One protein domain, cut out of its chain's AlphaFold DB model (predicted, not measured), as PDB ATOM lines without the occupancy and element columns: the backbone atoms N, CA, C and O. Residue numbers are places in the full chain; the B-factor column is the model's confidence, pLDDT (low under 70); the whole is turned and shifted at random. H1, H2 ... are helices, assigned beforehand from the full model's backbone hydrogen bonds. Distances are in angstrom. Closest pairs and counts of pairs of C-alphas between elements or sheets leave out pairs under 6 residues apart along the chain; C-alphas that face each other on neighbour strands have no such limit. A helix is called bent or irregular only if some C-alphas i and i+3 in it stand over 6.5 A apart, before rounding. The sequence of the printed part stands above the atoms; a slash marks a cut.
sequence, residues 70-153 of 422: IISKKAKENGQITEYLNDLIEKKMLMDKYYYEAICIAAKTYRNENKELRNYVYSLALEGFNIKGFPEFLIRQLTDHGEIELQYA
ATOM      1  N   ILE A  70     -17.985  43.005  56.878       86.50
ATOM      2  CA  ILE A  70     -18.861  43.486  57.953       86.50
ATOM      3  C   ILE A  70     -20.312  43.565  57.467       86.50
ATOM      4  O   ILE A  70     -21.202  43.061  58.152       86.50
ATOM      5  N   ILE A  71     -20.554  44.144  56.288       87.12
ATOM      6  CA  ILE A  71     -21.899  44.272  55.705       87.12
ATOM      7  C   ILE A  71     -22.503  42.889  55.448       87.12
ATOM      8  O   ILE A  71     -23.614  42.618  55.895       87.12
ATOM      9  N   SER A  72     -21.742  41.979  54.832       86.44
ATOM     10  CA  SER A  72     -22.188  40.603  54.571       86.44
ATOM     11  C   SER A  72     -22.549  39.859  55.860       86.44
ATOM     12  O   SER A  72     -23.540  39.132  55.909       86.44
ATOM     13  N   LYS A  73     -21.763  40.052  56.931       88.81
ATOM     14  CA  LYS A  73     -22.042  39.454  58.243       88.81
ATOM     15  C   LYS A  73     -23.338  40.004  58.844       88.81
ATOM     16  O   LYS A  73     -24.164  39.209  59.277       88.81
ATOM     17  N   LYS A  74     -23.549  41.323  58.803       89.25
ATOM     18  CA  LYS A  74     -24.793  41.954  59.274       89.25
ATOM     19  C   LYS A  74     -26.011  41.492  58.474       89.25
ATOM     20  O   LYS A  74     -27.021  41.140  59.067       89.25
ATOM     21  N   ALA A  75     -25.909  41.434  57.145       86.88
ATOM     22  CA  ALA A  75     -26.982  40.928  56.289       86.88
ATOM     23  C   ALA A  75     -27.343  39.478  56.650       86.88
ATOM     24  O   ALA A  75     -28.520  39.145  56.761       86.88
ATOM     25  N   LYS A  76     -26.342  38.629  56.920       90.94
ATOM     26  CA  LYS A  76     -26.558  37.265  57.421       90.94
ATOM     27  C   LYS A  76     -27.243  37.242  58.790       90.94
ATOM     28  O   LYS A  76     -28.193  36.488  58.963       90.94
ATOM     29  N   GLU A  77     -26.771  38.038  59.747       92.12
ATOM     30  CA  GLU A  77     -27.331  38.112  61.107       92.12
ATOM     31  C   GLU A  77     -28.783  38.614  61.115       92.12
ATOM     32  O   GLU A  77     -29.586  38.144  61.915       92.12
ATOM     33  N   ASN A  78     -29.136  39.493  60.176       92.00
ATOM     34  CA  ASN A  78     -30.483  40.045  60.033       92.00
ATOM     35  C   ASN A  78     -31.416  39.197  59.147       92.00
ATOM     36  O   ASN A  78     -32.560  39.591  58.933       92.00
ATOM     37  N   GLY A  79     -30.948  38.074  58.588       89.88
ATOM     38  CA  GLY A  79     -31.736  37.251  57.660       89.88
ATOM     39  C   GLY A  79     -31.968  37.878  56.277       89.88
ATOM     40  O   GLY A  79     -32.841  37.421  55.557       89.88
ATOM     41  N   GLN A  80     -31.182  38.893  55.899       93.25
ATOM     42  CA  GLN A  80     -31.297  39.671  54.651       93.25
ATOM     43  C   GLN A  80     -30.201  39.330  53.624       93.25
ATOM     44  O   GLN A  80     -29.877  40.120  52.734       93.25
ATOM     45  N   ILE A  81     -29.523  38.190  53.792       92.31
ATOM     46  CA  ILE A  81     -28.370  37.832  52.953       92.31
ATOM     47  C   ILE A  81     -28.773  37.588  51.497       92.31
ATOM     48  O   ILE A  81     -28.003  37.895  50.594       92.31
ATOM     49  N   THR A  82     -29.977  37.072  51.261       89.75
ATOM     50  CA  THR A  82     -30.520  36.813  49.925       89.75
ATOM     51  C   THR A  82     -30.764  38.099  49.145       89.75
ATOM     52  O   THR A  82     -30.325  38.214  48.006       89.75
ATOM     53  N   GLU A  83     -31.393  39.091  49.769       88.31
ATOM     54  CA  GLU A  83     -31.674  40.406  49.197       88.31
ATOM     55  C   GLU A  83     -30.374  41.152  48.915       88.31
ATOM     56  O   GLU A  83     -30.194  41.696  47.828       88.31
ATOM     57  N   TYR A  84     -29.440  41.113  49.870       85.81
ATOM     58  CA  TYR A  84     -28.121  41.706  49.695       85.81
ATOM     59  C   TYR A  84     -27.354  41.069  48.527       85.81
ATOM     60  O   TYR A  84     -26.767  41.780  47.716       85.81
ATOM     61  N   LEU A  85     -27.376  39.737  48.400       86.38
ATOM     62  CA  LEU A  85     -26.734  39.049  47.278       86.38
ATOM     63  C   LEU A  85     -27.397  39.385  45.939       86.38
ATOM     64  O   LEU A  85     -26.679  39.619  44.970       86.38
ATOM     65  N   ASN A  86     -28.729  39.439  45.879       86.88
ATOM     66  CA  ASN A  86     -29.446  39.805  44.657       86.88
ATOM     67  C   ASN A  86     -29.102  41.231  44.207       86.88
ATOM     68  O   ASN A  86     -28.754  41.417  43.044       86.88
ATOM     69  N   ASP A  87     -29.094  42.203  45.125       86.06
ATOM     70  CA  ASP A  87     -28.682  43.586  44.835       86.06
ATOM     71  C   ASP A  87     -27.252  43.645  44.272       86.06
ATOM     72  O   ASP A  87     -26.999  44.278  43.243       86.06
ATOM     73  N   LEU A  88     -26.307  42.923  44.888       87.00
ATOM     74  CA  LEU A  88     -24.932  42.847  44.391       87.00
ATOM     75  C   LEU A  88     -24.840  42.210  42.998       87.00
ATOM     76  O   LEU A  88     -24.060  42.675  42.164       87.00
ATOM     77  N   ILE A  89     -25.610  41.150  42.740       88.25
ATOM     78  CA  ILE A  89     -25.641  40.468  41.442       88.25
ATOM     79  C   ILE A  89     -26.199  41.402  40.368       88.25
ATOM     80  O   ILE A  89     -25.569  41.552  39.321       88.25
ATOM     81  N   GLU A  90     -27.327  42.063  40.626       86.88
ATOM     82  CA  GLU A  90     -27.954  42.998  39.686       86.88
ATOM     83  C   GLU A  90     -27.024  44.166  39.355       86.88
ATOM     84  O   GLU A  90     -26.782  44.450  38.177       86.88
ATOM     85  N   LYS A  91     -26.421  44.787  40.378       86.25
ATOM     86  CA  LYS A  91     -25.425  45.854  40.200       86.25
ATOM     87  C   LYS A  91     -24.242  45.379  39.366       86.25
ATOM     88  O   LYS A  91     -23.854  46.058  38.413       86.25
ATOM     89  N   LYS A  92     -23.693  44.198  39.669       88.88
ATOM     90  CA  LYS A  92     -22.584  43.619  38.901       88.88
ATOM     91  C   LYS A  92     -22.980  43.384  37.442       88.88
ATOM     92  O   LYS A  92     -22.235  43.774  36.552       88.88
ATOM     93  N   MET A  93     -24.138  42.776  37.186       89.00
ATOM     94  CA  MET A  93     -24.618  42.500  35.828       89.00
ATOM     95  C   MET A  93     -24.827  43.785  35.021       89.00
ATOM     96  O   MET A  93     -24.444  43.845  33.852       89.00
ATOM     97  N   LEU A  94     -25.399  44.822  35.640       86.12
ATOM     98  CA  LEU A  94     -25.596  46.125  35.009       86.12
ATOM     99  C   LEU A  94     -24.261  46.790  34.659       86.12
ATOM    100  O   LEU A  94     -24.091  47.274  33.541       86.12
ATOM    101  N   MET A  95     -23.306  46.779  35.592       85.62
ATOM    102  CA  MET A  95     -21.968  47.326  35.369       85.62
ATOM    103  C   MET A  95     -21.205  46.563  34.288       85.62
ATOM    104  O   MET A  95     -20.637  47.193  33.398       85.62
ATOM    105  N   ASP A  96     -21.212  45.228  34.335       87.94
ATOM    106  CA  ASP A  96     -20.573  44.382  33.324       87.94
ATOM    107  C   ASP A  96     -21.133  44.707  31.930       87.94
ATOM    108  O   ASP A  96     -20.365  44.909  30.991       87.94
ATOM    109  N   LYS A  97     -22.464  44.819  31.799       88.38
ATOM    110  CA  LYS A  97     -23.126  45.189  30.540       88.38
ATOM    111  C   LYS A  97     -22.709  46.582  30.066       88.38
ATOM    112  O   LYS A  97     -22.354  46.746  28.901       88.38
ATOM    113  N   TYR A  98     -22.735  47.572  30.957       88.12
ATOM    114  CA  TYR A  98     -22.362  48.947  30.630       88.12
ATOM    115  C   TYR A  98     -20.913  49.043  30.135       88.12
ATOM    116  O   TYR A  98     -20.660  49.608  29.070       88.12
ATOM    117  N   TYR A  99     -19.958  48.456  30.865       88.44
ATOM    118  CA  TYR A  99     -18.551  48.477  30.461       88.44
ATOM    119  C   TYR A  99     -18.309  47.677  29.184       88.44
ATOM    120  O   TYR A  99     -17.568  48.140  28.320       88.44
ATOM    121  N   TYR A 100     -18.977  46.534  29.019       90.56
ATOM    122  CA  TYR A 100     -18.929  45.768  27.778       90.56
ATOM    123  C   TYR A 100     -19.344  46.627  26.573       90.56
ATOM    124  O   TYR A 100     -18.616  46.698  25.581       90.56
ATOM    125  N   GLU A 101     -20.491  47.309  26.658       90.88
ATOM    126  CA  GLU A 101     -21.004  48.162  25.580       90.88
ATOM    127  C   GLU A 101     -20.077  49.353  25.316       90.88
ATOM    128  O   GLU A 101     -19.747  49.625  24.160       90.88
ATOM    129  N   ALA A 102     -19.598  50.017  26.371       89.00
ATOM    130  CA  ALA A 102     -18.684  51.149  26.262       89.00
ATOM    131  C   ALA A 102     -17.363  50.763  25.574       89.00
ATOM    132  O   ALA A 102     -16.943  51.442  24.635       89.00
ATOM    133  N   ILE A 103     -16.740  49.650  25.983       91.69
ATOM    134  CA  ILE A 103     -15.512  49.137  25.357       91.69
ATOM    135  C   ILE A 103     -15.782  48.768  23.895       91.69
ATOM    136  O   ILE A 103     -15.004  49.130  23.014       91.69
ATOM    137  N   CYS A 104     -16.906  48.105  23.599       92.12
ATOM    138  CA  CYS A 104     -17.279  47.763  22.226       92.12
ATOM    139  C   CYS A 104     -17.443  48.998  21.335       92.12
ATOM    140  O   CYS A 104     -16.985  48.988  20.192       92.12
ATOM    141  N   ILE A 105     -18.128  50.035  21.822       91.75
ATOM    142  CA  ILE A 105     -18.336  51.285  21.082       91.75
ATOM    143  C   ILE A 105     -16.989  51.959  20.835       91.75
ATOM    144  O   ILE A 105     -16.686  52.270  19.684       91.75
ATOM    145  N   ALA A 106     -16.161  52.100  21.875       90.75
ATOM    146  CA  ALA A 106     -14.836  52.699  21.773       90.75
ATOM    147  C   ALA A 106     -13.930  51.936  20.794       90.75
ATOM    148  O   ALA A 106     -13.309  52.543  19.933       90.75
ATOM    149  N   ALA A 107     -13.898  50.603  20.841       91.94
ATOM    150  CA  ALA A 107     -13.113  49.821  19.886       91.94
ATOM    151  C   ALA A 107     -13.639  49.986  18.446       91.94
ATOM    152  O   ALA A 107     -12.864  50.116  17.499       91.94
ATOM    153  N   LYS A 108     -14.962  50.033  18.245       93.44
ATOM    154  CA  LYS A 108     -15.558  50.177  16.905       93.44
ATOM    155  C   LYS A 108     -15.213  51.498  16.221       93.44
ATOM    156  O   LYS A 108     -15.159  51.498  14.989       93.44
ATOM    157  N   THR A 109     -14.944  52.582  16.954       94.12
ATOM    158  CA  THR A 109     -14.542  53.857  16.330       94.12
ATOM    159  C   THR A 109     -13.212  53.744  15.582       94.12
ATOM    160  O   THR A 109     -12.999  54.485  14.634       94.12
ATOM    161  N   TYR A 110     -12.368  52.765  15.930       91.81
ATOM    162  CA  TYR A 110     -11.065  52.529  15.298       91.81
ATOM    163  C   TYR A 110     -11.101  51.505  14.150       91.81
ATOM    164  O   TYR A 110     -10.062  51.119  13.623       91.81
ATOM    165  N   ARG A 111     -12.284  51.035  13.722       89.81
ATOM    166  CA  ARG A 111     -12.404  50.006  12.668       89.81
ATOM    167  C   ARG A 111     -11.746  50.416  11.343       89.81
ATOM    168  O   ARG A 111     -11.117  49.583  10.692       89.81
ATOM    169  N   ASN A 112     -11.910  51.682  10.963       89.38
ATOM    170  CA  ASN A 112     -11.433  52.230   9.691       89.38
ATOM    171  C   ASN A 112     -10.074  52.933   9.812       89.38
ATOM    172  O   ASN A 112      -9.604  53.514   8.838       89.38
ATOM    173  N   GLU A 113      -9.463  52.895  10.995       91.88
ATOM    174  CA  GLU A 113      -8.144  53.472  11.221       91.88
ATOM    175  C   GLU A 113      -7.047  52.606  10.604       91.88
ATOM    176  O   GLU A 113      -7.269  51.463  10.176       91.88
ATOM    177  N   ASN A 114      -5.834  53.159  10.563       90.81
ATOM    178  CA  ASN A 114      -4.674  52.395  10.129       90.81
ATOM    179  C   ASN A 114      -4.481  51.140  11.001       90.81
ATOM    180  O   ASN A 114      -4.873  51.080  12.170       90.81
ATOM    181  N   LYS A 115      -3.866  50.126  10.393       86.50
ATOM    182  CA  LYS A 115      -3.770  48.777  10.949       86.50
ATOM    183  C   LYS A 115      -3.068  48.738  12.310       86.50
ATOM    184  O   LYS A 115      -3.577  48.086  13.212       86.50
ATOM    185  N   GLU A 116      -1.965  49.466  12.475       86.69
ATOM    186  CA  GLU A 116      -1.200  49.498  13.730       86.69
ATOM    187  C   GLU A 116      -2.022  50.085  14.884       86.69
ATOM    188  O   GLU A 116      -2.134  49.473  15.946       86.69
ATOM    189  N   LEU A 117      -2.661  51.237  14.660       87.94
ATOM    190  CA  LEU A 117      -3.473  51.906  15.675       87.94
ATOM    191  C   LEU A 117      -4.713  51.086  16.042       87.94
ATOM    192  O   LEU A 117      -5.031  50.929  17.222       87.94
ATOM    193  N   ARG A 118      -5.399  50.532  15.037       89.12
ATOM    194  CA  ARG A 118      -6.543  49.641  15.254       89.12
ATOM    195  C   ARG A 118      -6.140  48.433  16.092       89.12
ATOM    196  O   ARG A 118      -6.834  48.114  17.054       89.12
ATOM    197  N   ASN A 119      -5.024  47.794  15.747       86.56
ATOM    198  CA  ASN A 119      -4.519  46.635  16.468       86.56
ATOM    199  C   ASN A 119      -4.212  46.983  17.932       86.56
ATOM    200  O   ASN A 119      -4.691  46.304  18.834       86.56
ATOM    201  N   TYR A 120      -3.509  48.088  18.182       87.56
ATOM    202  CA  TYR A 120      -3.225  48.551  19.542       87.56
ATOM    203  C   TYR A 120      -4.500  48.757  20.378       87.56
ATOM    204  O   TYR A 120      -4.604  48.253  21.498       87.56
ATOM    205  N   VAL A 121      -5.505  49.448  19.826       89.56
ATOM    206  CA  VAL A 121      -6.787  49.670  20.515       89.56
ATOM    207  C   VAL A 121      -7.527  48.358  20.759       89.56
ATOM    208  O   VAL A 121      -8.134  48.188  21.815       89.56
ATOM    209  N   TYR A 122      -7.486  47.424  19.809       89.62
ATOM    210  CA  TYR A 122      -8.156  46.133  19.958       89.62
ATOM    211  C   TYR A 122      -7.494  45.316  21.064       89.62
ATOM    212  O   TYR A 122      -8.210  44.823  21.930       89.62
ATOM    213  N   SER A 123      -6.162  45.261  21.116       85.19
ATOM    214  CA  SER A 123      -5.430  44.610  22.205       85.19
ATOM    215  C   SER A 123      -5.788  45.197  23.574       85.19
ATOM    216  O   SER A 123      -6.099  44.445  24.493       85.19
ATOM    217  N   LEU A 124      -5.857  46.528  23.697       88.25
ATOM    218  CA  LEU A 124      -6.308  47.179  24.934       88.25
ATOM    219  C   LEU A 124      -7.759  46.834  25.294       88.25
ATOM    220  O   LEU A 124      -8.079  46.627  26.462       88.25
ATOM    221  N   ALA A 125      -8.652  46.779  24.303       89.75
ATOM    222  CA  ALA A 125     -10.048  46.419  24.526       89.75
ATOM    223  C   ALA A 125     -10.183  44.979  25.046       89.75
ATOM    224  O   ALA A 125     -10.989  44.736  25.944       89.75
ATOM    225  N   LEU A 126      -9.377  44.042  24.528       87.12
ATOM    226  CA  LEU A 126      -9.366  42.644  24.973       87.12
ATOM    227  C   LEU A 126      -9.058  42.512  26.469       87.12
ATOM    228  O   LEU A 126      -9.687  41.694  27.135       87.12
ATOM    229  N   GLU A 127      -8.166  43.341  27.020       85.81
ATOM    230  CA  GLU A 127      -7.817  43.297  28.448       85.81
ATOM    231  C   GLU A 127      -8.994  43.588  29.387       85.81
ATOM    232  O   GLU A 127      -8.969  43.161  30.549       85.81
ATOM    233  N   GLY A 128      -9.985  44.339  28.895       85.56
ATOM    234  CA  GLY A 128     -11.174  44.753  29.636       85.56
ATOM    235  C   GLY A 128     -12.340  43.767  29.562       85.56
ATOM    236  O   GLY A 128     -13.310  43.930  30.305       85.56
ATOM    237  N   PHE A 129     -12.269  42.747  28.703       86.06
ATOM    238  CA  PHE A 129     -13.299  41.716  28.620       86.06
ATOM    239  C   PHE A 129     -12.998  40.542  29.552       86.06
ATOM    240  O   PHE A 129     -11.854  40.174  29.806       86.06
ATOM    241  N   ASN A 130     -14.065  39.922  30.060       79.06
ATOM    242  CA  ASN A 130     -13.973  38.588  30.640       79.06
ATOM    243  C   ASN A 130     -14.041  37.535  29.519       79.06
ATOM    244  O   ASN A 130     -14.518  37.810  28.420       79.06
ATOM    245  N   ILE A 131     -13.647  36.297  29.816       75.12
ATOM    246  CA  ILE A 131     -13.589  35.210  28.820       75.12
ATOM    247  C   ILE A 131     -14.928  34.904  28.152       75.12
ATOM    248  O   ILE A 131     -14.977  34.477  27.003       75.12
ATOM    249  N   LYS A 132     -16.036  35.168  28.843       70.62
ATOM    250  CA  LYS A 132     -17.388  34.955  28.316       70.62
ATOM    251  C   LYS A 132     -17.873  36.107  27.429       70.62
ATOM    252  O   LYS A 132     -18.972  36.025  26.891       70.62
ATOM    253  N   GLY A 133     -17.089  37.174  27.308       75.38
ATOM    254  CA  GLY A 133     -17.512  38.463  26.784       75.38
ATOM    255  C   GLY A 133     -16.629  38.992  25.665       75.38
ATOM    256  O   GLY A 133     -16.583  40.201  25.492       75.38
ATOM    257  N   PHE A 134     -15.934  38.155  24.897       84.38
ATOM    258  CA  PHE A 134     -15.256  38.661  23.704       84.38
ATOM    259  C   PHE A 134     -16.265  38.948  22.583       84.38
ATOM    260  O   PHE A 134     -17.001  38.048  22.171       84.38
ATOM    261  N   PRO A 135     -16.329  40.184  22.057       88.88
ATOM    262  CA  PRO A 135     -17.150  40.495  20.895       88.88
ATOM    263  C   PRO A 135     -16.628  39.784  19.640       88.88
ATOM    264  O   PRO A 135     -15.444  39.880  19.321       88.88
ATOM    265  N   GLU A 136     -17.522  39.147  18.875       88.44
ATOM    266  CA  GLU A 136     -17.171  38.427  17.634       88.44
ATOM    267  C   GLU A 136     -16.384  39.299  16.647       88.44
ATOM    268  O   GLU A 136     -15.390  38.842  16.087       88.44
ATOM    269  N   PHE A 137     -16.759  40.578  16.505       88.31
ATOM    270  CA  PHE A 137     -16.084  41.483  15.574       88.31
ATOM    271  C   PHE A 137     -14.617  41.729  15.938       88.31
ATOM    272  O   PHE A 137     -13.833  42.037  15.044       88.31
ATOM    273  N   LEU A 138     -14.257  41.641  17.226       86.06
ATOM    274  CA  LEU A 138     -12.860  41.704  17.638       86.06
ATOM    275  C   LEU A 138     -12.186  40.402  17.238       86.06
ATOM    276  O   LEU A 138     -11.272  40.446  16.432       86.06
ATOM    277  N   ILE A 139     -12.699  39.253  17.688       85.50
ATOM    278  CA  ILE A 139     -12.102  37.941  17.397       85.50
ATOM    279  C   ILE A 139     -11.826  37.751  15.904       85.50
ATOM    280  O   ILE A 139     -10.693  37.461  15.532       85.50
ATOM    281  N   ARG A 140     -12.817  38.004  15.045       83.56
ATOM    282  CA  ARG A 140     -12.692  37.826  13.596       83.56
ATOM    283  C   ARG A 140     -11.568  38.663  12.981       83.56
ATOM    284  O   ARG A 140     -10.812  38.179  12.148       83.56
ATOM    285  N   GLN A 141     -11.432  39.918  13.406       78.19
ATOM    286  CA  GLN A 141     -10.387  40.812  12.893       78.19
ATOM    287  C   GLN A 141      -8.980  40.377  13.320       78.19
ATOM    288  O   GLN A 141      -8.010  40.666  12.622       78.19
ATOM    289  N   LEU A 142      -8.870  39.685  14.454       74.19
ATOM    290  CA  LEU A 142      -7.602  39.224  15.017       74.19
ATOM    291  C   LEU A 142      -7.171  37.904  14.368       74.19
ATOM    292  O   LEU A 142      -6.009  37.748  13.999       74.19
ATOM    293  N   THR A 143      -8.118  36.983  14.153       71.81
ATOM    294  CA  THR A 143      -7.856  35.676  13.532       71.81
ATOM    295  C   THR A 143      -7.539  35.773  12.045       71.81
ATOM    296  O   THR A 143      -6.675  35.046  11.566       71.81
ATOM    297  N   ASP A 144      -8.184  36.688  11.315       70.81
ATOM    298  CA  ASP A 144      -8.012  36.814   9.859       70.81
ATOM    299  C   ASP A 144      -6.648  37.422   9.470       70.81
ATOM    300  O   ASP A 144      -6.216  37.327   8.318       70.81
ATOM    301  N   HIS A 145      -5.960  38.062  10.420       65.06
ATOM    302  CA  HIS A 145      -4.706  38.774  10.171       65.06
ATOM    303  C   HIS A 145      -3.521  38.284  11.011       65.06
ATOM    304  O   HIS A 145      -2.403  38.690  10.716       65.06
ATOM    305  N   GLY A 146      -3.737  37.402  11.996       60.97
ATOM    306  CA  GLY A 146      -2.681  36.671  12.712       60.97
ATOM    307  C   GLY A 146      -1.725  37.521  13.557       60.97
ATOM    308  O   GLY A 146      -0.683  37.028  13.967       60.97
ATOM    309  N   GLU A 147      -2.043  38.793  13.795       68.06
ATOM    310  CA  GLU A 147      -1.106  39.756  14.397       68.06
ATOM    311  C   GLU A 147      -1.371  40.074  15.866       68.06
ATOM    312  O   GLU A 147      -0.539  40.715  16.503       68.06
ATOM    313  N   ILE A 148      -2.519  39.663  16.410       70.62
ATOM    314  CA  ILE A 148      -2.844  39.886  17.819       70.62
ATOM    315  C   ILE A 148      -3.124  38.553  18.483       70.62
ATOM    316  O   ILE A 148      -4.010  37.800  18.074       70.62
ATOM    317  N   GLU A 149      -2.379  38.303  19.548       76.81
ATOM    318  CA  GLU A 149      -2.527  37.123  20.375       76.81
ATOM    319  C   GLU A 149      -3.793  37.235  21.232       76.81
ATOM    320  O   GLU A 149      -4.017  38.214  21.947       76.81
ATOM    321  N   LEU A 150      -4.626  36.194  21.198       81.94
ATOM    322  CA  LEU A 150      -5.814  36.061  22.048       81.94
ATOM    323  C   LEU A 150      -5.464  35.553  23.453       81.94
ATOM    324  O   LEU A 150      -6.284  34.918  24.109       81.94
ATOM    325  N   GLN A 151      -4.254  35.838  23.925       78.00
ATOM    326  CA  GLN A 151      -3.741  35.382  25.213       78.00
ATOM    327  C   GLN A 151      -4.675  35.774  26.373       78.00
ATOM    328  O   GLN A 151      -4.999  34.954  27.225       78.00
ATOM    329  N   TYR A 152      -5.259  36.978  26.330       79.56
ATOM    330  CA  TYR A 152      -6.218  37.463  27.334       79.56
ATOM    331  C   TYR A 152      -7.538  36.679  27.369       79.56
ATOM    332  O   TYR A 152      -8.352  36.881  28.273       79.56
ATOM    333  N   ALA A 153      -7.778  35.808  26.385       82.19
ATOM    334  CA  ALA A 153      -8.950  34.950  26.331       82.19
ATOM    335  C   ALA A 153      -8.793  33.624  27.080       82.19
ATOM    336  O   ALA A 153      -9.725  32.816  27.093       82.19
TER     337      ALA A 153
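AT A GLANCE: This is residues 70 to 153 of the 422 residues of the protein "Teichuronopeptide biosynthesis" of Bacillus hemicellulosilyticus JCM 9152 (UniProt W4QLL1). One long helix, H2, makes most of the length; at its last end H3 folds back beside it and H4 lies close by at a steep tilt to H3, making a small helical head, while at its first end the short H1 folds back as a hook. Between hook and head the stretch of H2 from residue 86 to 95 stands free. The printed part has 84 residues with four named helices, in the order H1, H2, H3, H4, and no named strand; the class is all helix. The whole is only just extended, close to loose, with a radius of gyration of the C-alphas of 18.3 A, and it spans 57 by 23 by 19 A.

IN THESE COORDINATES: H2, the longest helix, holds residues 81 to 109 and measures 42.3 A from first to last C-alpha; C-alpha 81 is at (-28.370, 37.832, 52.953), and C-alpha 109 is at (-14.542, 53.857, 16.330). H1, residues 70 to 77, comes before it and is 10.5 A long; C-alpha 70 is at (-18.861, 43.486, 57.953). H3, residues 115 to 127, follows H2 and is 18.8 A long. H4, residues 136 to 143, is 10.5 A long and ends with C-alpha 143 at (-7.856, 35.676, 13.532). No helix is bent or irregular.

HOW THE PARTS SIT: H2 and H3 form a helical hairpin: they touch and run opposite ways at a shallow tilt of 3 degrees. Their closest C-alphas are those of Ile 103 and Ala 125, 6.2 A apart. H2 touches H3 with residues 103 to 107 alone, and H3 touches H2 with residues 121 to 125 alone. H4 is close to H3 but not clearly touching it, at a steep tilt of 59 degrees; the closest C-alphas, those of Tyr 122 and Leu 138, are 6.9 A apart. H2 and H4 are near each other, with 6 pairs of C-alphas within 10 A. At the other end of H2, H1 touches residues 81 to 84 alone, and H1 and H2 form a second helical hairpin, running opposite ways at a steep tilt of 42 degrees. Their closest C-alphas are those of Ala 75 and Ile 81, 4.8 A apart. H1 is apart from H3 and from H4. In H1, H2 and H3 every O i to N i+4 pair is within hydrogen-bond range; in H4 3 of 4 are.

THE WHOLE: The two C-alphas farthest apart, those of Glu 77 and Asn 114, are 57.6 A apart. The printed part has no cut. The links H1 to H2 and H2 to H3 are tight, the link H3 to H4 is short, and no link is long. The mean pLDDT of the printed part is 85.6; residues 145 to 147 are under 70.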